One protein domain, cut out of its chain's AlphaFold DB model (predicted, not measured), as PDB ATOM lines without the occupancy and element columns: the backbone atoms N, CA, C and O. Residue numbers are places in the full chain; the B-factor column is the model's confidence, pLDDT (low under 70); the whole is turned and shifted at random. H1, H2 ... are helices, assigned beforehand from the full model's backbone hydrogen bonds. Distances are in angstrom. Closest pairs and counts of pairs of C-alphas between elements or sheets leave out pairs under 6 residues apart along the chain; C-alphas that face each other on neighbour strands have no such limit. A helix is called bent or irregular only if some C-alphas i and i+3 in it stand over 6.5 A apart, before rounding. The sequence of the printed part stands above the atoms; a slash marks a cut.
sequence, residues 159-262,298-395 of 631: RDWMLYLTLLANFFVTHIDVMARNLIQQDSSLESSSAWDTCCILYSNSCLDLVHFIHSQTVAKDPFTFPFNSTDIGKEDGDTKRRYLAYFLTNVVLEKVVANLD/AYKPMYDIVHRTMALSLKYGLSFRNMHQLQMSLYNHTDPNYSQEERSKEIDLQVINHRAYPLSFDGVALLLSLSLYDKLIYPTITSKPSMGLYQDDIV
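Overview. This is residues 159 to 262 and 298 to 395 of the 631 residues of an uncharacterized protein of Mucor lusitanicus CBS 277.49 (UniProt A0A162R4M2). Four helices, H1 to H4, stand side by side in an up-and-down bundle with H3 at its core, and H7 crosses one side of this bundle, packing on H3. H5 runs beside the first part of H7, while the short H6 touches no helix and is near H1. The printed part has 202 residues, with seven named helices in the order H1 to H7 and no named strand: the class is all helix. It is compact, with a radius of gyration of the C-alphas of 16.8 A, and rounded, with spans of 45 by 41 by 34 A.

Along the chain. H1, residues 159 to 185, is the longest helix at 41.4 A and begins at C-alpha 159 (-46.676, 10.716, -30.663). H2, residues 195 to 218, measures 33.3 A and H3, residues 238 to 260, 32.8 A, with a kink of 26 degrees near residue 254. H4, residues 298 to 315, measures 27.4 A and begins at C-alpha 298 (-34.620, -15.140, -61.483). H5, residues 320 to 331, measures 15.8 A and H6, residues 340 to 348, 12.4 A. H7, residues 361 to 382, measures 29.3 A, has a kink of 43 degrees near residue 374 and ends at C-alpha 382 (-24.372, -3.117, -64.675). H4 is irregular, with C-alphas 298 and 301 7.5 A apart; H1 and H7 are only just so, with C-alphas 159 and 162, and 375 and 378, each 6.6 A apart.

Arrangement. H3 is the hub, touching four helices. H2 and H3 form a helical hairpin at a shallow tilt of 21 degrees, opposite ways; their closest C-alphas, Val 211 and Ala 246, are 4.9 A apart. H1 touches H3 the same way at a shallow tilt of 12 degrees, closest at the C-alphas of Ala 180 and Lys 256, 5.4 A. H4 touches H2, closest at the C-alphas of Asn 205 and Ile 305, 6.8 A. H7, with residues 362 to 367 alone, touches H3 at a steep tilt of 67 degrees, closest at the C-alphas of Glu 255 and Gly 363, 4.7 A. H5 touches H7 opposite ways at a shallow tilt of 4 degrees, closest at the C-alphas of Phe 320 and Val 364, 5.4 A. H3 and H6 are apart. Every O i to N i+4 pair is within hydrogen-bond range in H2, H5 and H6; the figures are 19 of 23 in H1, 17 of 19 in H3, 13 of 14 in H4 and 15 of 18 in H7.

Size, cuts and confidence. The C-alphas farthest apart, Glu 341 and Ser 383, are 50.0 A from each other. Residues 263 to 297 are not printed, and C-alphas 262 and 298 are 12.3 A apart across the cut. The links H2 to H3 and H6 to H7 are long. The mean pLDDT of the printed part is 89.7, and residues 186 to 193 are under 70.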
ATOM      1  N   ARG A 159     -47.430  11.068 -31.880       72.62
ATOM      2  CA  ARG A 159     -46.676  10.716 -30.663       72.62
ATOM      3  C   ARG A 159     -46.755   9.226 -30.325       72.62
ATOM      4  O   ARG A 159     -45.827   8.720 -29.695       72.62
ATOM      5  N   ASP A 160     -47.792   8.540 -30.793       78.06
ATOM      6  CA  ASP A 160     -48.042   7.131 -30.487       78.06
ATOM      7  C   ASP A 160     -47.161   6.195 -31.336       78.06
ATOM      8  O   ASP A 160     -46.957   5.037 -30.973       78.06
ATOM      9  N   TRP A 161     -46.515   6.720 -32.393       79.00
ATOM     10  CA  TRP A 161     -45.548   5.987 -33.222       79.00
ATOM     11  C   TRP A 161     -44.495   5.250 -32.394       79.00
ATOM     12  O   TRP A 161     -44.115   4.139 -32.741       79.00
ATOM     13  N   MET A 162     -44.033   5.838 -31.287       78.75
ATOM     14  CA  MET A 162     -42.978   5.245 -30.460       78.75
ATOM     15  C   MET A 162     -43.321   3.843 -29.948       78.75
ATOM     16  O   MET A 162     -42.425   3.004 -29.911       78.75
ATOM     17  N   LEU A 163     -44.586   3.592 -29.599       83.69
ATOM     18  CA  LEU A 163     -45.045   2.283 -29.122       83.69
ATOM     19  C   LEU A 163     -45.092   1.267 -30.269       83.69
ATOM     20  O   LEU A 163     -44.681   0.115 -30.129       83.69
ATOM     21  N   TYR A 164     -45.545   1.719 -31.437       90.25
ATOM     22  CA  TYR A 164     -45.649   0.889 -32.632       90.25
ATOM     23  C   TYR A 164     -44.287   0.491 -33.201       90.25
ATOM     24  O   TYR A 164     -44.109  -0.645 -33.634       90.25
ATOM     25  N   LEU A 165     -43.303   1.394 -33.170       92.50
ATOM     26  CA  LEU A 165     -41.981   1.142 -33.744       92.50
ATOM     27  C   LEU A 165     -41.252  -0.020 -33.062       92.50
ATOM     28  O   LEU A 165     -40.662  -0.851 -33.749       92.50
ATOM     29  N   THR A 166     -41.285  -0.095 -31.730       91.75
ATOM     30  CA  THR A 166     -40.628  -1.182 -30.987       91.75
ATOM     31  C   THR A 166     -41.288  -2.525 -31.242       91.75
ATOM     32  O   THR A 166     -40.593  -3.525 -31.407       91.75
ATOM     33  N   LEU A 167     -42.617  -2.554 -31.337       92.38
ATOM     34  CA  LEU A 167     -43.335  -3.789 -31.616       92.38
ATOM     35  C   LEU A 167     -43.108  -4.269 -33.049       92.38
ATOM     36  O   LEU A 167     -42.811  -5.444 -33.239       92.38
ATOM     37  N   LEU A 168     -43.147  -3.370 -34.037       93.81
ATOM     38  CA  LEU A 168     -42.786  -3.720 -35.410       93.81
ATOM     39  C   LEU A 168     -41.339  -4.208 -35.510       93.81
ATOM     40  O   LEU A 168     -41.058  -5.160 -36.232       93.81
ATOM     41  N   ALA A 169     -40.409  -3.576 -34.791       94.81
ATOM     42  CA  ALA A 169     -39.026  -4.026 -34.784       94.81
ATOM     43  C   ALA A 169     -38.904  -5.449 -34.222       94.81
ATOM     44  O   ALA A 169     -38.213  -6.273 -34.816       94.81
ATOM     45  N   ASN A 170     -39.610  -5.755 -33.130       93.62
ATOM     46  CA  ASN A 170     -39.641  -7.100 -32.556       93.62
ATOM     47  C   ASN A 170     -40.271  -8.111 -33.525       93.62
ATOM     48  O   ASN A 170     -39.700  -9.179 -33.730       93.62
ATOM     49  N   PHE A 171     -41.384  -7.746 -34.169       94.69
ATOM     50  CA  PHE A 171     -42.019  -8.546 -35.216       94.69
ATOM     51  C   PHE A 171     -41.009  -8.903 -36.317       94.69
ATOM     52  O   PHE A 171     -40.771 -10.079 -36.593       94.69
ATOM     53  N   PHE A 172     -40.331  -7.907 -36.895       95.75
ATOM     54  CA  PHE A 172     -39.359  -8.160 -37.957       95.75
ATOM     55  C   PHE A 172     -38.173  -8.994 -37.491       95.75
ATOM     56  O   PHE A 172     -37.765  -9.881 -38.232       95.75
ATOM     57  N   VAL A 173     -37.631  -8.751 -36.296       94.19
ATOM     58  CA  VAL A 173     -36.530  -9.561 -35.752       94.19
ATOM     59  C   VAL A 173     -36.938 -11.030 -35.678       94.19
ATOM     60  O   VAL A 173     -36.236 -11.876 -36.224       94.19
ATOM     61  N   THR A 174     -38.099 -11.328 -35.093       93.06
ATOM     62  CA  THR A 174     -38.572 -12.707 -34.939       93.06
ATOM     63  C   THR A 174     -38.795 -13.391 -36.291       93.06
ATOM     64  O   THR A 174     -38.291 -14.493 -36.511       93.06
ATOM     65  N   HIS A 175     -39.495 -12.744 -37.226       92.56
ATOM     66  CA  HIS A 175     -39.794 -13.349 -38.528       92.56
ATOM     67  C   HIS A 175     -38.560 -13.459 -39.439       92.56
ATOM     68  O   HIS A 175     -38.396 -14.464 -40.133       92.56
ATOM     69  N   ILE A 176     -37.655 -12.474 -39.415       93.88
ATOM     70  CA  ILE A 176     -36.397 -12.526 -40.175       93.88
ATOM     71  C   ILE A 176     -35.459 -13.598 -39.606       93.88
ATOM     72  O   ILE A 176     -34.797 -14.278 -40.386       93.88
ATOM     73  N   ASP A 177     -35.414 -13.802 -38.287       91.81
ATOM     74  CA  ASP A 177     -34.612 -14.871 -37.679       91.81
ATOM     75  C   ASP A 177     -35.105 -16.261 -38.101       91.81
ATOM     76  O   ASP A 177     -34.297 -17.127 -38.452       91.81
ATOM     77  N   VAL A 178     -36.424 -16.478 -38.122       89.75
ATOM     78  CA  VAL A 178     -37.031 -17.730 -38.607       89.75
ATOM     79  C   VAL A 178     -36.672 -17.956 -40.074       89.75
ATOM     80  O   VAL A 178     -36.151 -19.012 -40.428       89.75
ATOM     81  N   MET A 179     -36.870 -16.935 -40.907       88.38
ATOM     82  CA  MET A 179     -36.542 -16.973 -42.330       88.38
ATOM     83  C   MET A 179     -35.051 -17.251 -42.571       88.38
ATOM     84  O   MET A 179     -34.709 -18.062 -43.428       88.38
ATOM     85  N   ALA A 180     -34.154 -16.627 -41.807       88.75
ATOM     86  CA  ALA A 180     -32.716 -16.817 -41.953       88.75
ATOM     87  C   ALA A 180     -32.290 -18.262 -41.670       88.75
ATOM     88  O   ALA A 180     -31.435 -18.784 -42.380       88.75
ATOM     89  N   ARG A 181     -32.908 -18.940 -40.691       88.06
ATOM     90  CA  ARG A 181     -32.655 -20.373 -40.453       88.06
ATOM     91  C   ARG A 181     -33.002 -21.219 -41.676       88.06
ATOM     92  O   ARG A 181     -32.240 -22.117 -42.020       88.06
ATOM     93  N   ASN A 182     -34.093 -20.889 -42.361       84.75
ATOM     94  CA  ASN A 182     -34.537 -21.626 -43.543       84.75
ATOM     95  C   ASN A 182     -33.668 -21.318 -44.771       84.75
ATOM     96  O   ASN A 182     -33.314 -22.239 -45.501       84.75
ATOM     97  N   LEU A 183     -33.224 -20.066 -44.940       82.31
ATOM     98  CA  LEU A 183     -32.252 -19.688 -45.979       82.31
ATOM     99  C   LEU A 183     -30.881 -20.354 -45.799       82.31
ATOM    100  O   LEU A 183     -30.162 -20.524 -46.774       82.31
ATOM    101  N   ILE A 184     -30.492 -20.693 -44.567       81.81
ATOM    102  CA  ILE A 184     -29.243 -21.423 -44.295       81.81
ATOM    103  C   ILE A 184     -29.387 -22.907 -44.659       81.81
ATOM    104  O   ILE A 184     -28.432 -23.525 -45.119       81.81
ATOM    105  N   GLN A 185     -30.568 -23.491 -44.438       76.00
ATOM    106  CA  GLN A 185     -30.824 -24.908 -44.714       76.00
ATOM    107  C   GLN A 185     -31.042 -25.208 -46.200       76.00
ATOM    108  O   GLN A 185     -30.757 -26.318 -46.646       76.00
ATOM    109  N   GLN A 186     -31.578 -24.248 -46.952       66.62
ATOM    110  CA  GLN A 186     -31.813 -24.379 -48.386       66.62
ATOM    111  C   GLN A 186     -30.626 -23.797 -49.149       66.62
ATOM    112  O   GLN A 186     -30.154 -22.714 -48.813       66.62
ATOM    113  N   ASP A 187     -30.123 -24.505 -50.166       60.59
ATOM    114  CA  ASP A 187     -29.071 -23.986 -51.044       60.59
ATOM    115  C   ASP A 187     -29.516 -22.615 -51.592       60.59
ATOM    116  O   ASP A 187     -30.442 -22.522 -52.387       60.59
ATOM    117  N   SER A 188     -28.876 -21.557 -51.087       55.75
ATOM    118  CA  SER A 188     -29.224 -20.116 -51.087       55.75
ATOM    119  C   SER A 188     -29.525 -19.389 -52.419       55.75
ATOM    120  O   SER A 188     -29.430 -18.158 -52.502       55.75
ATOM    121  N   SER A 189     -29.862 -20.101 -53.489       58.72
ATOM    122  CA  SER A 189     -30.377 -19.489 -54.708       58.72
ATOM    123  C   SER A 189     -31.830 -19.070 -54.491       58.72
ATOM    124  O   SER A 189     -32.699 -19.935 -54.433       58.72
ATOM    125  N   LEU A 190     -32.090 -17.755 -54.423       55.34
ATOM    126  CA  LEU A 190     -33.447 -17.220 -54.575       55.34
ATOM    127  C   LEU A 190     -33.920 -17.461 -56.009       55.34
ATOM    128  O   LEU A 190     -33.828 -16.578 -56.864       55.34
ATOM    129  N   GLU A 191     -34.388 -18.667 -56.294       59.62
ATOM    130  CA  GLU A 191     -35.141 -18.943 -57.505       59.62
ATOM    131  C   GLU A 191     -36.587 -18.556 -57.203       59.62
ATOM    132  O   GLU A 191     -37.188 -19.045 -56.255       59.62
ATOM    133  N   SER A 192     -37.180 -17.659 -57.992       54.81
ATOM    134  CA  SER A 192     -38.509 -17.061 -57.749       54.81
ATOM    135  C   SER A 192     -39.699 -18.048 -57.688       54.81
ATOM    136  O   SER A 192     -40.850 -17.635 -57.802       54.81
ATOM    137  N   SER A 193     -39.442 -19.349 -57.581       62.59
ATOM    138  CA  SER A 193     -40.393 -20.447 -57.460       62.59
ATOM    139  C   SER A 193     -40.539 -20.978 -56.030       62.59
ATOM    140  O   SER A 193     -41.553 -21.620 -55.754       62.59
ATOM    141  N   SER A 194     -39.586 -20.735 -55.116       82.50
ATOM    142  CA  SER A 194     -39.697 -21.265 -53.754       82.50
ATOM    143  C   SER A 194     -40.551 -20.363 -52.850       82.50
ATOM    144  O   SER A 194     -40.557 -19.128 -52.937       82.50
ATOM    145  N   ALA A 195     -41.318 -20.994 -51.961       86.69
ATOM    146  CA  ALA A 195     -42.152 -20.287 -50.995       86.69
ATOM    147  C   ALA A 195     -41.303 -19.435 -50.035       86.69
ATOM    148  O   ALA A 195     -41.647 -18.285 -49.762       86.69
ATOM    149  N   TRP A 196     -40.156 -19.964 -49.596       87.19
ATOM    150  CA  TRP A 196     -39.221 -19.273 -48.705       87.19
ATOM    151  C   TRP A 196     -38.582 -18.047 -49.344       87.19
ATOM    152  O   TRP A 196     -38.434 -17.024 -48.677       87.19
ATOM    153  N   ASP A 197     -38.286 -18.112 -50.638       86.75
ATOM    154  CA  ASP A 197     -37.769 -16.976 -51.397       86.75
ATOM    155  C   ASP A 197     -38.775 -15.832 -51.424       86.75
ATOM    156  O   ASP A 197     -38.432 -14.676 -51.169       86.75
ATOM    157  N   THR A 198     -40.048 -16.160 -51.630       88.69
ATOM    158  CA  THR A 198     -41.126 -15.168 -51.590       88.69
ATOM    159  C   THR A 198     -41.315 -14.600 -50.180       88.69
ATOM    160  O   THR A 198     -41.425 -13.382 -50.034       88.69
ATOM    161  N   CYS A 199     -41.273 -15.432 -49.129       91.44
ATOM    162  CA  CYS A 199     -41.277 -14.960 -47.737       91.44
ATOM    163  C   CYS A 199     -40.136 -13.973 -47.479       91.44
ATOM    164  O   CYS A 199     -40.346 -12.904 -46.901       91.44
ATOM    165  N   CYS A 200     -38.934 -14.315 -47.947       91.69
ATOM    166  CA  CYS A 200     -37.743 -13.499 -47.787       91.69
ATOM    167  C   CYS A 200     -37.887 -12.138 -48.454       91.69
ATOM    168  O   CYS A 200     -37.620 -11.108 -47.829       91.69
ATOM    169  N   ILE A 201     -38.393 -12.116 -49.684       92.00
ATOM    170  CA  ILE A 201     -38.662 -10.883 -50.419       92.00
ATOM    171  C   ILE A 201     -39.679 -10.010 -49.674       92.00
ATOM    172  O   ILE A 201     -39.441  -8.809 -49.520       92.00
ATOM    173  N   LEU A 202     -40.780 -10.592 -49.191       93.69
ATOM    174  CA  LEU A 202     -41.862  -9.860 -48.529       93.69
ATOM    175  C   LEU A 202     -41.433  -9.257 -47.185       93.69
ATOM    176  O   LEU A 202     -41.624  -8.055 -46.967       93.69
ATOM    177  N   TYR A 203     -40.811 -10.046 -46.303       94.88
ATOM    178  CA  TYR A 203     -40.362  -9.552 -44.997       94.88
ATOM    179  C   TYR A 203     -39.206  -8.561 -45.126       94.88
ATOM    180  O   TYR A 203     -39.212  -7.526 -44.457       94.88
ATOM    181  N   SER A 204     -38.246  -8.818 -46.019       95.12
ATOM    182  CA  SER A 204     -37.106  -7.917 -46.217       95.12
ATOM    183  C   SER A 204     -37.552  -6.566 -46.764       95.12
ATOM    184  O   SER A 204     -37.139  -5.531 -46.244       95.12
ATOM    185  N   ASN A 205     -38.426  -6.542 -47.776       94.88
ATOM    186  CA  ASN A 205     -38.919  -5.279 -48.325       94.88
ATOM    187  C   ASN A 205     -39.769  -4.507 -47.318       94.88
ATOM    188  O   ASN A 205     -39.529  -3.315 -47.147       94.88
ATOM    189  N   SER A 206     -40.667  -5.183 -46.596       95.50
ATOM    190  CA  SER A 206     -41.470  -4.543 -45.549       95.50
ATOM    191  C   SER A 206     -40.602  -3.986 -44.408       95.50
ATOM    192  O   SER A 206     -40.867  -2.900 -43.892       95.50
ATOM    193  N   CYS A 207     -39.516  -4.675 -44.040       97.19
ATOM    194  CA  CYS A 207     -38.555  -4.175 -43.055       97.19
ATOM    195  C   CYS A 207     -37.819  -2.927 -43.577       97.19
ATOM    196  O   CYS A 207     -37.673  -1.934 -42.862       97.19
ATOM    197  N   LEU A 208     -37.403  -2.927 -44.848       96.88
ATOM    198  CA  LEU A 208     -36.764  -1.770 -45.484       96.88
ATOM    199  C   LEU A 208     -37.734  -0.588 -45.685       96.88
ATOM    200  O   LEU A 208     -37.302   0.565 -45.623       96.88
ATOM    201  N   ASP A 209     -39.030  -0.847 -45.886       95.62
ATOM    202  CA  ASP A 209     -40.096   0.163 -45.842       95.62
ATOM    203  C   ASP A 209     -40.164   0.820 -44.456       95.62
ATOM    204  O   ASP A 209     -40.102   2.048 -44.354       95.62
ATOM    205  N   LEU A 210     -40.171   0.019 -43.383       95.94
ATOM    206  CA  LEU A 210     -40.134   0.529 -42.011       95.94
ATOM    207  C   LEU A 210     -38.868   1.353 -41.735       95.94
ATOM    208  O   LEU A 210     -38.953   2.443 -41.168       95.94
ATOM    209  N   VAL A 211     -37.693   0.884 -42.165       96.88
ATOM    210  CA  VAL A 211     -36.435   1.645 -42.062       96.88
ATOM    211  C   VAL A 211     -36.571   2.999 -42.762       96.88
ATOM    212  O   VAL A 211     -36.207   4.034 -42.193       96.88
ATOM    213  N   HIS A 212     -37.131   3.025 -43.977       95.75
ATOM    214  CA  HIS A 212     -37.361   4.276 -44.693       95.75
ATOM    215  C   HIS A 212     -38.323   5.193 -43.944       95.75
ATOM    216  O   HIS A 212     -38.067   6.396 -43.866       95.75
ATOM    217  N   PHE A 213     -39.402   4.641 -43.391       94.88
ATOM    218  CA  PHE A 213     -40.420   5.381 -42.651       94.88
ATOM    219  C   PHE A 213     -39.833   6.033 -41.407       94.88
ATOM    220  O   PHE A 213     -39.951   7.249 -41.240       94.88
ATOM    221  N   ILE A 214     -39.119   5.256 -40.589       94.31
ATOM    222  CA  ILE A 214     -38.479   5.756 -39.373       94.31
ATOM    223  C   ILE A 214     -37.589   6.949 -39.720       94.31
ATOM    224  O   ILE A 214     -37.744   8.027 -39.143       94.31
ATOM    225  N   HIS A 215     -36.704   6.799 -40.704       93.38
ATOM    226  CA  HIS A 215     -35.786   7.869 -41.068       93.38
ATOM    227  C   HIS A 215     -36.456   9.095 -41.700       93.38
ATOM    228  O   HIS A 215     -36.011  10.209 -41.439       93.38
ATOM    229  N   SER A 216     -37.467   8.906 -42.552       92.25
ATOM    230  CA  SER A 216     -38.054  10.000 -43.341       92.25
ATOM    231  C   SER A 216     -39.186  10.748 -42.643       92.25
ATOM    232  O   SER A 216     -39.378  11.925 -42.936       92.25
ATOM    233  N   GLN A 217     -39.929  10.089 -41.749       90.25
ATOM    234  CA  GLN A 217     -41.122  10.662 -41.116       90.25
ATOM    235  C   GLN A 217     -40.944  10.902 -39.617       90.25
ATOM    236  O   GLN A 217     -41.514  11.846 -39.075       90.25
ATOM    237  N   THR A 218     -40.156  10.067 -38.934       87.00
ATOM    238  CA  THR A 218     -40.107  10.084 -37.460       87.00
ATOM    239  C   THR A 218     -38.870  10.777 -36.887       87.00
ATOM    240  O   THR A 218     -38.812  11.031 -35.682       87.00
ATOM    241  N   VAL A 219     -37.877  11.086 -37.722       88.75
ATOM    242  CA  VAL A 219     -36.632  11.747 -37.312       88.75
ATOM    243  C   VAL A 219     -36.520  13.096 -38.013       88.75
ATOM    244  O   VAL A 219     -36.503  13.157 -39.238       88.75
ATOM    245  N   ALA A 220     -36.424  14.176 -37.237       88.69
ATOM    246  CA  ALA A 220     -36.343  15.537 -37.765       88.69
ATOM    247  C   ALA A 220     -34.894  16.005 -37.967       88.69
ATOM    248  O   ALA A 220     -34.614  16.799 -38.865       88.69
ATOM    249  N   LYS A 221     -33.968  15.536 -37.122       90.50
ATOM    250  CA  LYS A 221     -32.544  15.887 -37.212       90.50
ATOM    251  C   LYS A 221     -31.912  15.388 -38.508       90.50
ATOM    252  O   LYS A 221     -32.286  14.346 -39.037       90.50
ATOM    253  N   ASP A 222     -30.886  16.078 -38.984       90.69
ATOM    254  CA  ASP A 222     -30.134  15.676 -40.172       90.69
ATOM    255  C   ASP A 222     -29.342  14.365 -39.933       90.69
ATOM    256  O   ASP A 222     -28.813  14.172 -38.834       90.69
ATOM    257  N   PRO A 223     -29.278  13.415 -40.894       88.69
ATOM    258  CA  PRO A 223     -28.493  12.178 -40.799       88.69
ATOM    259  C   PRO A 223     -27.076  12.345 -40.247       88.69
ATOM    260  O   PRO A 223     -26.652  11.554 -39.400       88.69
ATOM    261  N   PHE A 224     -26.376  13.405 -40.653       88.25
ATOM    262  CA  PHE A 224     -24.975  13.626 -40.310       88.25
ATOM    263  C   PHE A 224     -24.767  14.126 -38.873       88.25
ATOM    264  O   PHE A 224     -23.634  14.134 -38.396       88.25
ATOM    265  N   THR A 225     -25.829  14.488 -38.145       91.56
ATOM    266  CA  THR A 225     -25.737  14.924 -36.738       91.56
ATOM    267  C   THR A 225     -25.892  13.782 -35.730       91.56
ATOM    268  O   THR A 225     -26.016  14.043 -34.536       91.56
ATOM    269  N   PHE A 226     -25.972  12.524 -36.174       94.31
ATOM    270  CA  PHE A 226     -26.146  11.391 -35.263       94.31
ATOM    271  C   PHE A 226     -24.881  11.149 -34.405       94.31
ATOM    272  O   PHE A 226     -23.776  11.102 -34.954       94.31
ATOM    273  N   PRO A 227     -25.008  10.947 -33.077       94.75
ATOM    274  CA  PRO A 227     -23.866  10.749 -32.188       94.75
ATOM    275  C   PRO A 227     -23.320   9.312 -32.274       94.75
ATOM    276  O   PRO A 227     -23.593   8.465 -31.426       94.75
ATOM    277  N   PHE A 228     -22.490   9.022 -33.281       94.38
ATOM    278  CA  PHE A 228     -21.833   7.709 -33.437       94.38
ATOM    279  C   PHE A 228     -20.814   7.377 -32.327       94.38
ATOM    280  O   PHE A 228     -20.227   6.303 -32.326       94.38
ATOM    281  N   ASN A 229     -20.586   8.278 -31.374       95.00
ATOM    282  CA  ASN A 229     -19.802   8.061 -30.158       95.00
ATOM    283  C   ASN A 229     -20.677   7.895 -28.902       95.00
ATOM    284  O   ASN A 229     -20.147   7.959 -27.794       95.00
ATOM    285  N   SER A 230     -21.997   7.728 -29.047       94.69
ATOM    286  CA  SER A 230     -22.879   7.482 -27.906       94.69
ATOM    287  C   SER A 230     -22.488   6.185 -27.196       94.69
ATOM    288  O   SER A 230     -22.176   5.175 -27.832       94.69
ATOM    289  N   THR A 231     -22.482   6.217 -25.867       94.38
ATOM    290  CA  THR A 231     -22.186   5.059 -25.011       94.38
ATOM    291  C   THR A 231     -23.458   4.419 -24.457       94.38
ATOM    292  O   THR A 231     -23.398   3.333 -23.896       94.38
ATOM    293  N   ASP A 232     -24.605   5.100 -24.570       93.12
ATOM    294  CA  ASP A 232     -25.881   4.639 -24.028       93.12
ATOM    295  C   ASP A 232     -27.075   5.270 -24.763       93.12
ATOM    296  O   ASP A 232     -27.608   6.307 -24.365       93.12
ATOM    297  N   ILE A 233     -27.553   4.581 -25.803       94.69
ATOM    298  CA  ILE A 233     -28.730   4.994 -26.585       94.69
ATOM    299  C   ILE A 233     -29.985   5.199 -25.720       94.69
ATOM    300  O   ILE A 233     -30.828   6.034 -26.045       94.69
ATOM    301  N   GLY A 234     -30.114   4.486 -24.595       91.00
ATOM    302  CA  GLY A 234     -31.272   4.607 -23.710       91.00
ATOM    303  C   GLY A 234     -31.404   5.997 -23.077       91.00
ATOM    304  O   GLY A 234     -32.515   6.412 -22.737       91.00
ATOM    305  N   LYS A 235     -30.303   6.750 -22.978       92.75
ATOM    306  CA  LYS A 235     -30.262   8.112 -22.416       92.75
ATOM    307  C   LYS A 235     -30.333   9.218 -23.464       92.75
ATOM    308  O   LYS A 235     -30.509  10.378 -23.098       92.75
ATOM    309  N   GLU A 236     -30.221   8.868 -24.738       93.69
ATOM    310  CA  GLU A 236     -30.287   9.830 -25.832       93.69
ATOM    311  C   GLU A 236     -31.719  10.333 -26.068       93.69
ATOM    312  O   GLU A 236     -32.714   9.778 -25.578       93.69
ATOM    313  N   ASP A 237     -31.831  11.404 -26.850       93.12
ATOM    314  CA  ASP A 237     -33.119  11.970 -27.231       93.12
ATOM    315  C   ASP A 237     -33.916  11.061 -28.187       93.12
ATOM    316  O   ASP A 237     -33.398  10.114 -28.784       93.12
ATOM    317  N   GLY A 238     -35.207  11.362 -28.345       90.75
ATOM    318  CA  GLY A 238     -36.124  10.539 -29.135       90.75
ATOM    319  C   GLY A 238     -35.717  10.363 -30.602       90.75
ATOM    320  O   GLY A 238     -35.881   9.266 -31.131       90.75
ATOM    321  N   ASP A 239     -35.160  11.392 -31.254       91.88
ATOM    322  CA  ASP A 239     -34.719  11.288 -32.654       91.88
ATOM    323  C   ASP A 239     -33.538  10.327 -32.779       91.88
ATOM    324  O   ASP A 239     -33.510   9.479 -33.672       91.88
ATOM    325  N   THR A 240     -32.585  10.428 -31.851       94.44
ATOM    326  CA  THR A 240     -31.417   9.546 -31.789       94.44
ATOM    327  C   THR A 240     -31.840   8.096 -31.557       94.44
ATOM    328  O   THR A 240     -31.388   7.208 -32.277       94.44
ATOM    329  N   LYS A 241     -32.778   7.849 -30.635       94.56
ATOM    330  CA  LYS A 241     -33.345   6.511 -30.399       94.56
ATOM    331  C   LYS A 241     -34.012   5.935 -31.646       94.56
ATOM    332  O   LYS A 241     -33.678   4.833 -32.066       94.56
ATOM    333  N   ARG A 242     -34.917   6.685 -32.279       94.31
ATOM    334  CA  ARG A 242     -35.610   6.231 -33.496       94.31
ATOM    335  C   ARG A 242     -34.629   5.945 -34.630       94.31
ATOM    336  O   ARG A 242     -34.698   4.892 -35.252       94.31
ATOM    337  N   ARG A 243     -33.648   6.825 -34.847       95.00
ATOM    338  CA  ARG A 243     -32.597   6.599 -35.844       95.00
ATOM    339  C   ARG A 243     -31.755   5.359 -35.542       95.00
ATOM    340  O   ARG A 243     -31.465   4.595 -36.457       95.00
ATOM    341  N   TYR A 244     -31.398   5.142 -34.279       96.75
ATOM    342  CA  TYR A 244     -30.692   3.937 -33.856       96.75
ATOM    343  C   TYR A 244     -31.485   2.669 -34.191       96.75
ATOM    344  O   TYR A 244     -30.912   1.723 -34.724       96.75
ATOM    345  N   LEU A 245     -32.801   2.666 -33.953       96.69
ATOM    346  CA  LEU A 245     -33.660   1.531 -34.289       96.69
ATOM    347  C   LEU A 245     -33.631   1.213 -35.792       96.69
ATOM    348  O   LEU A 245     -33.528   0.051 -36.171       96.69
ATOM    349  N   ALA A 246     -33.650   2.231 -36.656       96.88
ATOM    350  CA  ALA A 246     -33.529   2.027 -38.099       96.88
ATOM    351  C   ALA A 246     -32.145   1.485 -38.513       96.88
ATOM    352  O   ALA A 246     -32.056   0.610 -39.380       96.88
ATOM    353  N   TYR A 247     -31.066   1.938 -37.864       97.00
ATOM    354  CA  TYR A 247     -29.730   1.363 -38.060       97.00
ATOM    355  C   TYR A 247     -29.654  -0.093 -37.599       97.00
ATOM    356  O   TYR A 247     -29.050  -0.913 -38.287       97.00
ATOM    357  N   PHE A 248     -30.300  -0.426 -36.482       97.62
ATOM    358  CA  PHE A 248     -30.424  -1.797 -36.001       97.62
ATOM    359  C   PHE A 248     -31.193  -2.679 -36.992       97.62
ATOM    360  O   PHE A 248     -30.685  -3.721 -37.384       97.62
ATOM    361  N   LEU A 249     -32.356  -2.250 -37.481       98.00
ATOM    362  CA  LEU A 249     -33.120  -3.022 -38.470       98.00
ATOM    363  C   LEU A 249     -32.345  -3.206 -39.783       98.00
ATOM    364  O   LEU A 249     -32.349  -4.290 -40.361       98.00
ATOM    365  N   THR A 250     -31.599  -2.186 -40.216       97.88
ATOM    366  CA  THR A 250     -30.690  -2.313 -41.367       97.88
ATOM    367  C   THR A 250     -29.588  -3.344 -41.092       97.88
ATOM    368  O   THR A 250     -29.274  -4.153 -41.962       97.88
ATOM    369  N   ASN A 251     -29.029  -3.363 -39.877       97.31
ATOM    370  CA  ASN A 251     -28.055  -4.366 -39.439       97.31
ATOM    371  C   ASN A 251     -28.632  -5.788 -39.476       97.31
ATOM    372  O   ASN A 251     -27.961  -6.692 -39.961       97.31
ATOM    373  N   VAL A 252     -29.882  -5.960 -39.033       97.31
ATOM    374  CA  VAL A 252     -30.607  -7.238 -39.072       97.31
ATOM    375  C   VAL A 252     -30.800  -7.705 -40.512       97.31
ATOM    376  O   VAL A 252     -30.474  -8.846 -40.824       97.31
ATOM    377  N   VAL A 253     -31.249  -6.832 -41.422       97.88
ATOM    378  CA  VAL A 253     -31.377  -7.183 -42.849       97.88
ATOM    379  C   VAL A 253     -30.019  -7.570 -43.437       97.88
ATOM    380  O   VAL A 253     -29.920  -8.565 -44.152       97.88
ATOM    381  N   LEU A 254     -28.951  -6.839 -43.109       97.44
ATOM    382  CA  LEU A 254     -27.605  -7.188 -43.555       97.44
ATOM    383  C   LEU A 254     -27.198  -8.581 -43.057       97.44
ATOM    384  O   LEU A 254     -26.871  -9.443 -43.865       97.44
ATOM    385  N   GLU A 255     -27.250  -8.813 -41.747       95.75
ATOM    386  CA  GLU A 255     -26.775 -10.042 -41.104       95.75
ATOM    387  C   GLU A 255     -27.620 -11.275 -41.431       95.75
ATOM    388  O   GLU A 255     -27.075 -12.360 -41.605       95.75
ATOM    389  N   LYS A 256     -28.943 -11.140 -41.479       95.25
ATOM    390  CA  LYS A 256     -29.855 -12.287 -41.561       95.25
ATOM    391  C   LYS A 256     -30.343 -12.557 -42.976       95.25
ATOM    392  O   LYS A 256     -30.544 -13.712 -43.342       95.25
ATOM    393  N   VAL A 257     -30.494 -11.506 -43.782       95.44
ATOM    394  CA  VAL A 257     -30.939 -11.621 -45.175       95.44
ATOM    395  C   VAL A 257     -29.724 -11.593 -46.092       95.44
ATOM    396  O   VAL A 257     -29.362 -12.617 -46.664       95.44
ATOM    397  N   VAL A 258     -29.042 -10.445 -46.193       96.06
ATOM    398  CA  VAL A 258     -27.977 -10.223 -47.185       96.06
ATOM    399  C   VAL A 258     -26.814 -11.194 -47.006       96.06
ATOM    400  O   VAL A 258     -26.256 -11.652 -48.003       96.06
ATOM    401  N   ALA A 259     -26.460 -11.556 -45.771       95.44
ATOM    402  CA  ALA A 259     -25.425 -12.551 -45.500       95.44
ATOM    403  C   ALA A 259     -25.666 -13.861 -46.260       95.44
ATOM    404  O   ALA A 259     -24.725 -14.396 -46.848       95.44
ATOM    405  N   ASN A 260     -26.923 -14.299 -46.331       93.19
ATOM    406  CA  ASN A 260     -27.326 -15.567 -46.925       93.19
ATOM    407  C   ASN A 260     -27.606 -15.477 -48.432       93.19
ATOM    408  O   ASN A 260     -27.669 -16.508 -49.082       93.19
ATOM    409  N   LEU A 261     -27.692 -14.278 -49.018       91.88
ATOM    410  CA  LEU A 261     -27.886 -14.106 -50.464       91.88
ATOM    411  C   LEU A 261     -26.640 -14.528 -51.257       91.88
ATOM    412  O   LEU A 261     -25.543 -14.020 -50.985       91.88
ATOM    413  N   ASP A 262     -26.786 -15.392 -52.264       89.94
ATOM    414  CA  ASP A 262     -25.659 -15.776 -53.118       89.94
ATOM    415  C   ASP A 262     -25.307 -14.700 -54.162       89.94
ATOM    416  O   ASP A 262     -25.809 -14.683 -55.284       89.94
ATOM    417  N   ALA A 298     -34.462 -14.360 -62.706       71.25
ATOM    418  CA  ALA A 298     -34.620 -15.140 -61.483       71.25
ATOM    419  C   ALA A 298     -33.974 -14.460 -60.260       71.25
ATOM    420  O   ALA A 298     -34.573 -14.431 -59.192       71.25
ATOM    421  N   TYR A 299     -32.812 -13.818 -60.429       79.25
ATOM    422  CA  TYR A 299     -32.062 -13.192 -59.328       79.25
ATOM    423  C   TYR A 299     -32.415 -11.720 -59.089       79.25
ATOM    424  O   TYR A 299     -31.879 -11.088 -58.175       79.25
ATOM    425  N   LYS A 300     -33.308 -11.143 -59.900       85.62
ATOM    426  CA  LYS A 300     -33.699  -9.734 -59.781       85.62
ATOM    427  C   LYS A 300     -34.167  -9.361 -58.359       85.62
ATOM    428  O   LYS A 300     -33.662  -8.362 -57.848       85.62
ATOM    429  N   PRO A 301     -35.029 -10.143 -57.673       88.31
ATOM    430  CA  PRO A 301     -35.498  -9.776 -56.335       88.31
ATOM    431  C   PRO A 301     -34.372  -9.695 -55.295       88.31
ATOM    432  O   PRO A 301     -34.369  -8.801 -54.451       88.31
ATOM    433  N   MET A 302     -33.383 -10.588 -55.389       90.25
ATOM    434  CA  MET A 302     -32.197 -10.583 -54.528       90.25
ATOM    435  C   MET A 302     -31.409  -9.276 -54.685       90.25
ATOM    436  O   MET A 302     -31.101  -8.603 -53.698       90.25
ATOM    437  N   TYR A 303     -31.102  -8.895 -55.929       89.81
ATOM    438  CA  TYR A 303     -30.389  -7.650 -56.207       89.81
ATOM    439  C   TYR A 303     -31.204  -6.418 -55.816       89.81
ATOM    440  O   TYR A 303     -30.626  -5.457 -55.314       89.81
ATOM    441  N   ASP A 304     -32.529  -6.448 -55.974       91.62
ATOM    442  CA  ASP A 304     -33.405  -5.355 -55.551       91.62
ATOM    443  C   ASP A 304     -33.316  -5.124 -54.030       91.62
ATOM    444  O   ASP A 304     -33.155  -3.979 -53.602       91.62
ATOM    445  N   ILE A 305     -33.306  -6.184 -53.208       94.62
ATOM    446  CA  ILE A 305     -33.106  -6.081 -51.746       94.62
ATOM    447  C   ILE A 305     -31.734  -5.479 -51.419       94.62
ATOM    448  O   ILE A 305     -31.633  -4.553 -50.605       94.62
ATOM    449  N   VAL A 306     -30.668  -5.965 -52.065       95.50
ATOM    450  CA  VAL A 306     -29.300  -5.458 -51.856       95.50
ATOM    451  C   VAL A 306     -29.202  -3.981 -52.241       95.50
ATOM    452  O   VAL A 306     -28.724  -3.165 -51.452       95.50
ATOM    453  N   HIS A 307     -29.710  -3.603 -53.415       94.44
ATOM    454  CA  HIS A 307     -29.713  -2.219 -53.886       94.44
ATOM    455  C   HIS A 307     -30.523  -1.300 -52.993       94.44
ATOM    456  O   HIS A 307     -30.067  -0.202 -52.676       94.44
ATOM    457  N   ARG A 308     -31.697  -1.745 -52.549       95.56
ATOM    458  CA  ARG A 308     -32.536  -0.974 -51.641       95.56
ATOM    459  C   ARG A 308     -31.845  -0.763 -50.295       95.56
ATOM    460  O   ARG A 308     -31.841   0.356 -49.789       95.56
ATOM    461  N   THR A 309     -31.182  -1.791 -49.767       97.38
ATOM    462  CA  THR A 309     -30.386  -1.702 -48.532       97.38
ATOM    463  C   THR A 309     -29.236  -0.696 -48.675       97.38
ATOM    464  O   THR A 309     -29.063   0.170 -47.813       97.38
ATOM    465  N   MET A 310     -28.484  -0.740 -49.783       96.31
ATOM    466  CA  MET A 310     -27.403   0.220 -50.062       96.31
ATOM    467  C   MET A 310     -27.930   1.649 -50.228       96.31
ATOM    468  O   MET A 310     -27.377   2.580 -49.643       96.31
ATOM    469  N   ALA A 311     -29.025   1.830 -50.969       95.81
ATOM    470  CA  ALA A 311     -29.629   3.136 -51.209       95.81
ATOM    471  C   ALA A 311     -30.128   3.788 -49.912       95.81
ATOM    472  O   ALA A 311     -29.917   4.981 -49.706       95.81
ATOM    473  N   LEU A 312     -30.755   3.016 -49.017       95.94
ATOM    474  CA  LEU A 312     -31.189   3.507 -47.706       95.94
ATOM    475  C   LEU A 312     -30.001   3.848 -46.807       95.94
ATOM    476  O   LEU A 312     -30.000   4.911 -46.188       95.94
ATOM    477  N   SER A 313     -28.977   2.990 -46.792       95.88
ATOM    478  CA  SER A 313     -27.755   3.222 -46.015       95.88
ATOM    479  C   SER A 313     -27.075   4.527 -46.441       95.88
ATOM    480  O   SER A 313     -26.778   5.376 -45.601       95.88
ATOM    481  N   LEU A 314     -26.930   4.744 -47.751       94.50
ATOM    482  CA  LEU A 314     -26.382   5.977 -48.309       94.50
ATOM    483  C   LEU A 314     -27.264   7.193 -47.999       94.50
ATOM    484  O   LEU A 314     -26.769   8.199 -47.492       94.50
ATOM    485  N   LYS A 315     -28.575   7.099 -48.275       94.75
ATOM    486  CA  LYS A 315     -29.538   8.197 -48.080       94.75
ATOM    487  C   LYS A 315     -29.530   8.713 -46.641       94.75
ATOM    488  O   LYS A 315     -29.708   9.910 -46.427       94.75
ATOM    489  N   TYR A 316     -29.331   7.825 -45.672       94.12
ATOM    490  CA  TYR A 316     -29.385   8.151 -44.250       94.12
ATOM    491  C   TYR A 316     -28.020   8.131 -43.553       94.12
ATOM    492  O   TYR A 316     -27.966   8.078 -42.328       94.12
ATOM    493  N   GLY A 317     -26.920   8.228 -44.310       90.75
ATOM    494  CA  GLY A 317     -25.575   8.430 -43.758       90.75
ATOM    495  C   GLY A 317     -25.023   7.252 -42.942       90.75
ATOM    496  O   GLY A 317     -24.084   7.426 -42.155       90.75
ATOM    497  N   LEU A 318     -25.585   6.054 -43.119       93.56
ATOM    498  CA  LEU A 318     -25.113   4.829 -42.487       93.56
ATOM    499  C   LEU A 318     -23.960   4.241 -43.307       93.56
ATOM    500  O   LEU A 318     -24.161   3.497 -44.263       93.56
ATOM    501  N   SER A 319     -22.732   4.577 -42.918       94.88
ATOM    502  CA  SER A 319     -21.520   3.941 -43.439       94.88
ATOM    503  C   SER A 319     -21.044   2.824 -42.509       94.88
ATOM    504  O   SER A 319     -21.296   2.861 -41.300       94.88
ATOM    505  N   PHE A 320     -20.286   1.859 -43.041       95.44
ATOM    506  CA  PHE A 320     -19.684   0.803 -42.217       95.44
ATOM    507  C   PHE A 320     -18.768   1.376 -41.121       95.44
ATOM    508  O   PHE A 320     -18.736   0.847 -40.014       95.44
ATOM    509  N   ARG A 321     -18.079   2.498 -41.385       94.94
ATOM    510  CA  ARG A 321     -17.222   3.191 -40.408       94.94
ATOM    511  C   ARG A 321     -18.028   3.770 -39.253       94.94
ATOM    512  O   ARG A 321     -17.669   3.569 -38.097       94.94
ATOM    513  N   ASN A 322     -19.109   4.475 -39.571       95.19
ATOM    514  CA  ASN A 322     -19.979   5.083 -38.574       95.19
ATOM    515  C   ASN A 322     -20.659   4.006 -37.719       95.19
ATOM    516  O   ASN A 322     -20.698   4.109 -36.493       95.19
ATOM    517  N   MET A 323     -21.128   2.933 -38.359       95.19
ATOM    518  CA  MET A 323     -21.736   1.794 -37.677       95.19
ATOM    519  C   MET A 323     -20.741   1.073 -36.762       95.19
ATOM    520  O   MET A 323     -21.069   0.793 -35.612       95.19
ATOM    521  N   HIS A 324     -19.512   0.841 -37.232       95.12
ATOM    522  CA  HIS A 324     -18.438   0.258 -36.430       95.12
ATOM    523  C   HIS A 324     -18.062   1.137 -35.235       95.12
ATOM    524  O   HIS A 324     -17.910   0.636 -34.126       95.12
ATOM    525  N   GLN A 325     -17.941   2.452 -35.436       95.12
ATOM    526  CA  GLN A 325     -17.633   3.393 -34.359       95.12
ATOM    527  C   GLN A 325     -18.698   3.344 -33.259       95.12
ATOM    528  O   GLN A 325     -18.360   3.214 -32.081       95.12
ATOM    529  N   LEU A 326     -19.973   3.405 -33.650       95.50
ATOM    530  CA  LEU A 326     -21.097   3.313 -32.724       95.50
ATOM    531  C   LEU A 326     -21.102   1.987 -31.987       95.50
ATOM    532  O   LEU A 326     -21.212   1.952 -30.767       95.50
ATOM    533  N   GLN A 327     -20.933   0.897 -32.718       94.31
ATOM    534  CA  GLN A 327     -20.896  -0.419 -32.122       94.31
ATOM    535  C   GLN A 327     -19.751  -0.563 -31.113       94.31
ATOM    536  O   GLN A 327     -19.989  -1.031 -30.007       94.31
ATOM    537  N   MET A 328     -18.531  -0.140 -31.452       92.25
ATOM    538  CA  MET A 328     -17.392  -0.185 -30.529       92.25
ATOM    539  C   MET A 328     -17.639   0.673 -29.286       92.25
ATOM    540  O   MET A 328     -17.298   0.265 -28.175       92.25
ATOM    541  N   SER A 329     -18.257   1.843 -29.460       93.69
ATOM    542  CA  SER A 329     -18.649   2.713 -28.352       93.69
ATOM    543  C   SER A 329     -19.623   2.010 -27.404       93.69
ATOM    544  O   SER A 329     -19.401   2.008 -26.196       93.69
ATOM    545  N   LEU A 330     -20.649   1.344 -27.935       92.75
ATOM    546  CA  LEU A 330     -21.641   0.617 -27.137       92.75
ATOM    547  C   LEU A 330     -21.061  -0.656 -26.508       92.75
ATOM    548  O   LEU A 330     -21.273  -0.914 -25.325       92.75
ATOM    549  N   TYR A 331     -20.280  -1.425 -27.268       88.62
ATOM    550  CA  TYR A 331     -19.662  -2.676 -26.825       88.62
ATOM    551  C   TYR A 331     -18.764  -2.465 -25.603       88.62
ATOM    552  O   TYR A 331     -18.883  -3.184 -24.619       88.62
ATOM    553  N   ASN A 332     -17.934  -1.417 -25.616       87.12
ATOM    554  CA  ASN A 332     -17.029  -1.103 -24.506       87.12
ATOM    555  C   ASN A 332     -17.747  -0.677 -23.211       87.12
ATOM    556  O   ASN A 332     -17.120  -0.656 -22.154       87.12
ATOM    557  N   HIS A 333     -19.031  -0.317 -23.289       85.06
ATOM    558  CA  HIS A 333     -19.836   0.145 -22.153       85.06
ATOM    559  C   HIS A 333     -20.982  -0.815 -21.799       85.06
ATOM    560  O   HIS A 333     -21.763  -0.535 -20.888       85.06
ATOM    561  N   THR A 334     -21.082  -1.948 -22.498       83.31
ATOM    562  CA  THR A 334     -22.056  -2.998 -22.195       83.31
ATOM    563  C   THR A 334     -21.462  -3.941 -21.150       83.31
ATOM    564  O   THR A 334     -20.313  -4.363 -21.273       83.31
ATOM    565  N   ASP A 335     -22.234  -4.267 -20.108       78.94
ATOM    566  CA  ASP A 335     -21.814  -5.238 -19.093       78.94
ATOM    567  C   ASP A 335     -21.682  -6.629 -19.746       78.94
ATOM    568  O   ASP A 335     -22.666  -7.125 -20.299       78.94
ATOM    569  N   PRO A 336     -20.503  -7.276 -19.710       74.81
ATOM    570  CA  PRO A 336     -20.325  -8.611 -20.275       74.81
ATOM    571  C   PRO A 336     -21.174  -9.687 -19.579       74.81
ATOM    572  O   PRO A 336     -21.368 -10.754 -20.155       74.81
ATOM    573  N   ASN A 337     -21.695  -9.425 -18.373       77.88
ATOM    574  CA  ASN A 337     -22.584 -10.340 -17.652       77.88
ATOM    575  C   ASN A 337     -24.066 -10.167 -18.010       77.88
ATOM    576  O   ASN A 337     -24.914 -10.810 -17.393       77.88
ATOM    577  N   TYR A 338     -24.386  -9.299 -18.973       79.12
ATOM    578  CA  TYR A 338     -25.762  -9.035 -19.367       79.12
ATOM    579  C   TYR A 338     -26.442 -10.299 -19.915       79.12
ATOM    580  O   TYR A 338     -26.053 -10.845 -20.949       79.12
ATOM    581  N   SER A 339     -27.460 -10.772 -19.199       81.31
ATOM    582  CA  SER A 339     -28.141 -12.036 -19.475       81.31
ATOM    583  C   SER A 339     -29.246 -11.898 -20.528       81.31
ATOM    584  O   SER A 339     -29.823 -10.831 -20.750       81.31
ATOM    585  N   GLN A 340     -29.603 -13.016 -21.167       79.19
ATOM    586  CA  GLN A 340     -30.720 -13.059 -22.117       79.19
ATOM    587  C   GLN A 340     -32.068 -12.740 -21.446       79.19
ATOM    588  O   GLN A 340     -32.924 -12.121 -22.069       79.19
ATOM    589  N   GLU A 341     -32.246 -13.092 -20.170       81.69
ATOM    590  CA  GLU A 341     -33.449 -12.745 -19.404       81.69
ATOM    591  C   GLU A 341     -33.578 -11.234 -19.179       81.69
ATOM    592  O   GLU A 341     -34.670 -10.679 -19.283       81.69
ATOM    593  N   GLU A 342     -32.470 -10.547 -18.891       81.50
ATOM    594  CA  GLU A 342     -32.459  -9.084 -18.791       81.50
ATOM    595  C   GLU A 342     -32.765  -8.441 -20.143       81.50
ATOM    596  O   GLU A 342     -33.511  -7.464 -20.200       81.50
ATOM    597  N   ARG A 343     -32.274  -9.023 -21.245       79.75
ATOM    598  CA  ARG A 343     -32.653  -8.591 -22.596       79.75
ATOM    599  C   ARG A 343     -34.159  -8.685 -22.827       79.75
ATOM    600  O   ARG A 343     -34.732  -7.709 -23.301       79.75
ATOM    601  N   SER A 344     -34.789  -9.805 -22.482       79.81
ATOM    602  CA  SER A 344     -36.243  -9.954 -22.611       79.81
ATOM    603  C   SER A 344     -36.988  -8.906 -21.785       79.81
ATOM    604  O   SER A 344     -37.881  -8.254 -22.308       79.81
ATOM    605  N   LYS A 345     -36.542  -8.637 -20.549       83.62
ATOM    606  CA  LYS A 345     -37.131  -7.583 -19.706       83.62
ATOM    607  C   LYS A 345     -37.032  -6.195 -20.343       83.62
ATOM    608  O   LYS A 345     -37.999  -5.448 -20.304       83.62
ATOM    609  N   GLU A 346     -35.892  -5.832 -20.930       81.44
ATOM    610  CA  GLU A 346     -35.753  -4.547 -21.638       81.44
ATOM    611  C   GLU A 346     -36.663  -4.460 -22.875       81.44
ATOM    612  O   GLU A 346     -37.216  -3.398 -23.161       81.44
ATOM    613  N   ILE A 347     -36.840  -5.572 -23.598       79.38
ATOM    614  CA  ILE A 347     -37.757  -5.655 -24.744       79.38
ATOM    615  C   ILE A 347     -39.211  -5.482 -24.283       79.38
ATOM    616  O   ILE A 347     -39.956  -4.720 -24.904       79.38
ATOM    617  N   ASP A 348     -39.592  -6.110 -23.170       77.75
ATOM    618  CA  ASP A 348     -40.933  -6.004 -22.578       77.75
ATOM    619  C   ASP A 348     -41.260  -4.572 -22.134       77.75
ATOM    620  O   ASP A 348     -42.413  -4.142 -22.187       77.75
ATOM    621  N   LEU A 349     -40.243  -3.796 -21.745       80.12
ATOM    622  CA  LEU A 349     -40.396  -2.381 -21.407       80.12
ATOM    623  C   LEU A 349     -40.640  -1.485 -22.634       80.12
ATOM    624  O   LEU A 349     -40.929  -0.302 -22.458       80.12
ATOM    625  N   GLN A 350     -40.524  -2.015 -23.858       79.25
ATOM    626  CA  GLN A 350     -40.695  -1.275 -25.116       79.25
ATOM    627  C   GLN A 350     -39.811  -0.016 -25.192       79.25
ATOM    628  O   GLN A 350     -40.188   1.021 -25.743       79.25
ATOM    629  N   VAL A 351     -38.603  -0.090 -24.624       85.81
ATOM    630  CA  VAL A 351     -37.641   1.014 -24.647       85.81
ATOM    631  C   VAL A 351     -36.602   0.767 -25.731       85.81
ATOM    632  O   VAL A 351     -35.888  -0.232 -25.727       85.81
ATOM    633  N   ILE A 352     -36.444   1.733 -26.637       91.50
ATOM    634  CA  ILE A 352     -35.355   1.698 -27.615       91.50
ATOM    635  C   ILE A 352     -34.026   1.968 -26.905       91.50
ATOM    636  O   ILE A 352     -33.727   3.102 -26.516       91.50
ATOM    637  N   ASN A 353     -33.217   0.922 -26.761       92.00
ATOM    638  CA  ASN A 353     -31.858   0.994 -26.250       92.00
ATOM    639  C   ASN A 353     -30.959  -0.072 -26.905       92.00
ATOM    640  O   ASN A 353     -31.425  -0.977 -27.597       92.00
ATOM    641  N   HIS A 354     -29.651   0.048 -26.686       92.00
ATOM    642  CA  HIS A 354     -28.649  -0.821 -27.306       92.00
ATOM    643  C   HIS A 354     -28.614  -2.250 -26.741       92.00
ATOM    644  O   HIS A 354     -28.046  -3.131 -27.378       92.00
ATOM    645  N   ARG A 355     -29.212  -2.491 -25.568       90.50
ATOM    646  CA  ARG A 355     -29.272  -3.816 -24.936       90.50
ATOM    647  C   ARG A 355     -30.406  -4.656 -25.515       90.50
ATOM    648  O   ARG A 355     -30.204  -5.827 -25.819       90.50
ATOM    649  N   ALA A 356     -31.575  -4.047 -25.720       90.00
ATOM    650  CA  ALA A 356     -32.703  -4.675 -26.406       90.00
ATOM    651  C   ALA A 356     -32.371  -4.947 -27.886       90.00
ATOM    652  O   ALA A 356     -32.579  -6.059 -28.389       90.00
ATOM    653  N   TYR A 357     -31.758  -3.956 -28.545       94.00
ATOM    654  CA  TYR A 357     -31.490  -3.937 -29.985       94.00
ATOM    655  C   TYR A 357     -29.983  -3.806 -30.286       94.00
ATOM    656  O   TYR A 357     -29.541  -2.740 -30.721       94.00
ATOM    657  N   PRO A 358     -29.154  -4.832 -30.017       93.44
ATOM    658  CA  PRO A 358     -27.702  -4.757 -30.186       93.44
ATOM    659  C   PRO A 358     -27.282  -4.778 -31.661       93.44
ATOM    660  O   PRO A 358     -27.824  -5.539 -32.458       93.44
ATOM    661  N   LEU A 359     -26.271  -3.980 -32.017       94.88
ATOM    662  CA  LEU A 359     -25.649  -4.020 -33.346       94.88
ATOM    663  C   LEU A 359     -24.620  -5.153 -33.438       94.88
ATOM    664  O   LEU A 359     -23.728  -5.265 -32.591       94.88
ATOM    665  N   SER A 360     -24.690  -5.946 -34.504       94.69
ATOM    666  CA  SER A 360     -23.751  -7.030 -34.769       94.69
ATOM    667  C   SER A 360     -22.536  -6.578 -35.578       94.69
ATOM    668  O   SER A 360     -22.610  -5.745 -36.490       94.69
ATOM    669  N   PHE A 361     -21.389  -7.178 -35.241       95.44
ATOM    670  CA  PHE A 361     -20.119  -6.998 -35.953       95.44
ATOM    671  C   PHE A 361     -20.212  -7.570 -37.372       95.44
ATOM    672  O   PHE A 361     -19.637  -7.027 -38.314       95.44
ATOM    673  N   ASP A 362     -21.003  -8.625 -37.537       96.06
ATOM    674  CA  ASP A 362     -21.243  -9.256 -38.824       96.06
ATOM    675  C   ASP A 362     -21.970  -8.315 -39.790       96.06
ATOM    676  O   ASP A 362     -21.531  -8.151 -40.928       96.06
ATOM    677  N   GLY A 363     -23.016  -7.613 -39.335       96.69
ATOM    678  CA  GLY A 363     -23.696  -6.614 -40.159       96.69
ATOM    679  C   GLY A 363     -22.781  -5.446 -40.559       96.69
ATOM    680  O   GLY A 363     -22.881  -4.950 -41.681       96.69
ATOM    681  N   VAL A 364     -21.819  -5.058 -39.709       96.81
ATOM    682  CA  VAL A 364     -20.775  -4.069 -40.057       96.81
ATOM    683  C   VAL A 364     -19.869  -4.588 -41.180       96.81
ATOM    684  O   VAL A 364     -19.638  -3.878 -42.162       96.81
ATOM    685  N   ALA A 365     -19.366  -5.822 -41.070       97.50
ATOM    686  CA  ALA A 365     -18.525  -6.422 -42.109       97.50
ATOM    687  C   ALA A 365     -19.284  -6.641 -43.427       97.50
ATOM    688  O   ALA A 365     -18.713  -6.476 -44.506       97.50
ATOM    689  N   LEU A 366     -20.580  -6.946 -43.361       98.06
ATOM    690  CA  LEU A 366     -21.436  -7.075 -44.538       98.06
ATOM    691  C   LEU A 366     -21.703  -5.724 -45.202       98.06
ATOM    692  O   LEU A 366     -21.646  -5.642 -46.426       98.06
ATOM    693  N   LEU A 367     -21.892  -4.647 -44.433       97.69
ATOM    694  CA  LEU A 367     -21.981  -3.298 -44.996       97.69
ATOM    695  C   LEU A 367     -20.668  -2.878 -45.674       97.69
ATOM    696  O   LEU A 367     -20.697  -2.259 -46.739       97.69
ATOM    697  N   LEU A 368     -19.516  -3.250 -45.107       97.81
ATOM    698  CA  LEU A 368     -18.214  -3.072 -45.759       97.81
ATOM    699  C   LEU A 368     -18.134  -3.868 -47.073       97.81
ATOM    700  O   LEU A 368     -17.725  -3.320 -48.097       97.81
ATOM    701  N   SER A 369     -18.565  -5.130 -47.062       98.19
ATOM    702  CA  SER A 369     -18.633  -5.973 -48.259       98.19
ATOM    703  C   SER A 369     -19.512  -5.340 -49.344       98.19
ATOM    704  O   SER A 369     -19.066  -5.173 -50.477       98.19
ATOM    705  N   LEU A 370     -20.711  -4.859 -49.000       97.69
ATOM    706  CA  LEU A 370     -21.587  -4.163 -49.947       97.69
ATOM    707  C   LEU A 370     -20.999  -2.841 -50.453       97.69
ATOM    708  O   LEU A 370     -21.148  -2.518 -51.627       97.69
ATOM    709  N   SER A 371     -20.289  -2.099 -49.601       97.31
ATOM    710  CA  SER A 371     -19.605  -0.864 -50.009       97.31
ATOM    711  C   SER A 371     -18.543  -1.146 -51.076       97.31
ATOM    712  O   SER A 371     -18.427  -0.419 -52.061       97.31
ATOM    713  N   LEU A 372     -17.785  -2.234 -50.918       97.19
ATOM    714  CA  LEU A 372     -16.804  -2.669 -51.914       97.19
ATOM    715  C   LEU A 372     -17.466  -3.241 -53.172       97.19
ATOM    716  O   LEU A 372     -16.975  -2.993 -54.272       97.19
ATOM    717  N   TYR A 373     -18.583  -3.957 -53.038       96.56
ATOM    718  CA  TYR A 373     -19.384  -4.408 -54.176       96.56
ATOM    719  C   TYR A 373     -19.864  -3.221 -55.023       96.56
ATOM    720  O   TYR A 373     -19.634  -3.220 -56.233       96.56
ATOM    721  N   ASP A 374     -20.448  -2.196 -54.392       95.94
ATOM    722  CA  ASP A 374     -20.912  -0.964 -55.043       95.94
ATOM    723  C   ASP A 374     -19.789  -0.251 -55.808       95.94
ATOM    724  O   ASP A 374     -19.997   0.246 -56.914       95.94
ATOM    725  N   LYS A 375     -18.578  -0.234 -55.244       95.38
ATOM    726  CA  LYS A 375     -17.417   0.419 -55.858       95.38
ATOM    727  C   LYS A 375     -16.785  -0.390 -56.994       95.38
ATOM    728  O   LYS A 375     -16.390   0.186 -58.003       95.38
ATOM    729  N   LEU A 376     -16.617  -1.701 -56.816       94.44
ATOM    730  CA  LEU A 376     -15.732  -2.516 -57.660       94.44
ATOM    731  C   LEU A 376     -16.501  -3.367 -58.671       94.44
ATOM    732  O   LEU A 376     -16.136  -3.437 -59.846       94.44
ATOM    733  N   ILE A 377     -17.563  -4.029 -58.220       93.06
ATOM    734  CA  ILE A 377     -18.249  -5.067 -58.993       93.06
ATOM    735  C   ILE A 377     -19.476  -4.484 -59.694       93.06
ATOM    736  O   ILE A 377     -19.642  -4.673 -60.900       93.06
ATOM    737  N   TYR A 378     -20.316  -3.744 -58.967       90.94
ATOM    738  CA  TYR A 378     -21.565  -3.198 -59.490       90.94
ATOM    739  C   TYR A 378     -21.390  -2.383 -60.784       90.94
ATOM    740  O   TYR A 378     -22.135  -2.649 -61.738       90.94
ATOM    741  N   PRO A 379     -20.395  -1.476 -60.902       91.06
ATOM    742  CA  PRO A 379     -20.233  -0.681 -62.112       91.06
ATOM    743  C   PRO A 379     -19.797  -1.518 -63.309       91.06
ATOM    744  O   PRO A 379     -20.275  -1.319 -64.424       91.06
ATOM    745  N   THR A 380     -18.944  -2.510 -63.055       88.06
ATOM    746  CA  THR A 380     -18.455  -3.451 -64.067       88.06
ATOM    747  C   THR A 380     -19.594  -4.302 -64.626       88.06
ATOM    748  O   THR A 380     -19.674  -4.531 -65.829       88.06
ATOM    749  N   ILE A 381     -20.494  -4.757 -63.755       84.19
ATOM    750  CA  ILE A 381     -21.563  -5.691 -64.111       84.19
ATOM    751  C   ILE A 381     -22.776  -4.994 -64.736       84.19
ATOM    752  O   ILE A 381     -23.416  -5.553 -65.627       84.19
ATOM    753  N   THR A 382     -23.131  -3.800 -64.263       83.62
ATOM    754  CA  THR A 382     -24.372  -3.117 -64.675       83.62
ATOM    755  C   THR A 382     -24.149  -1.945 -65.619       83.62
ATOM    756  O   THR A 382     -25.119  -1.396 -66.139       83.62
ATOM    757  N   SER A 383     -22.892  -1.545 -65.845       86.69
ATOM    758  CA  SER A 383     -22.529  -0.312 -66.561       86.69
ATOM    759  C   SER A 383     -23.107   0.971 -65.938       86.69
ATOM    760  O   SER A 383     -23.125   2.018 -66.586       86.69
ATOM    761  N   LYS A 384     -23.591   0.914 -64.689       88.50
ATOM    762  CA  LYS A 384     -24.059   2.074 -63.916       88.50
ATOM    763  C   LYS A 384     -22.936   2.595 -63.014       88.50
ATOM    764  O   LYS A 384     -22.086   1.813 -62.603       88.50
ATOM    765  N   PRO A 385     -22.897   3.895 -62.683       91.88
ATOM    766  CA  PRO A 385     -21.930   4.392 -61.713       91.88
ATOM    767  C   PRO A 385     -22.187   3.796 -60.319       91.88
ATOM    768  O   PRO A 385     -23.317   3.428 -59.994       91.88
ATOM    769  N   SER A 386     -21.134   3.739 -59.499       92.50
ATOM    770  CA  SER A 386     -21.243   3.444 -58.064       92.50
ATOM    771  C   SER A 386     -22.184   4.446 -57.388       92.50
ATOM    772  O   SER A 386     -22.231   5.622 -57.759       92.50
ATOM    773  N   MET A 387     -22.925   3.979 -56.385       92.12
ATOM    774  CA  MET A 387     -23.779   4.813 -55.541       92.12
ATOM    775  C   MET A 387     -22.958   5.705 -54.596       92.12
ATOM    776  O   MET A 387     -23.482   6.695 -54.096       92.12
ATOM    777  N   GLY A 388     -21.678   5.396 -54.373       91.88
ATOM    778  CA  GLY A 388     -20.786   6.162 -53.503       91.88
ATOM    779  C   GLY A 388     -20.845   5.718 -52.042       91.88
ATOM    780  O   GLY A 388     -20.658   6.536 -51.144       91.88
ATOM    781  N   LEU A 389     -21.130   4.434 -51.785       90.50
ATOM    782  CA  LEU A 389     -21.205   3.905 -50.417       90.50
ATOM    783  C   LEU A 389     -19.812   3.748 -49.774       90.50
ATOM    784  O   LEU A 389     -19.661   3.881 -48.558       90.50
ATOM    785  N   TYR A 390     -18.783   3.491 -50.587       91.19
ATOM    786  CA  TYR A 390     -17.390   3.416 -50.148       91.19
ATOM    787  C   TYR A 390     -16.707   4.787 -50.206       91.19
ATOM    788  O   TYR A 390     -16.778   5.476 -51.220       91.19
ATOM    789  N   GLN A 391     -15.991   5.154 -49.142       86.88
ATOM    790  CA  GLN A 391     -15.244   6.411 -49.065       86.88
ATOM    791  C   GLN A 391     -13.789   6.201 -49.522       86.88
ATOM    792  O   GLN A 391     -13.077   5.351 -48.986       86.88
ATOM    793  N   ASP A 392     -13.346   6.957 -50.531       84.50
ATOM    794  CA  ASP A 392     -12.027   6.793 -51.170       84.50
ATOM    795  C   ASP A 392     -10.834   7.245 -50.314       84.50
ATOM    796  O   ASP A 392      -9.689   6.933 -50.641       84.50
ATOM    797  N   ASP A 393     -11.072   7.942 -49.203       83.94
ATOM    798  CA  ASP A 393     -10.033   8.360 -48.253       83.94
ATOM    799  C   ASP A 393      -9.442   7.184 -47.455       83.94
ATOM    800  O   ASP A 393      -8.417   7.322 -46.778       83.94
ATOM    801  N   ILE A 394     -10.065   6.006 -47.531       80.56
ATOM    802  CA  ILE A 394      -9.667   4.833 -46.763       80.56
ATOM    803  C   ILE A 394      -8.570   4.061 -47.497       80.56
ATOM    804  O   ILE A 394      -8.808   3.305 -48.437       80.56
ATOM    805  N   VAL A 395      -7.343   4.192 -46.991       85.12
ATOM    806  CA  VAL A 395      -6.207   3.373 -47.430       85.12
ATOM    807  C   VAL A 395      -6.457   1.904 -47.047       85.12
ATOM    808  O   VAL A 395      -6.711   1.633 -45.866       85.12
TER     809      VAL A 395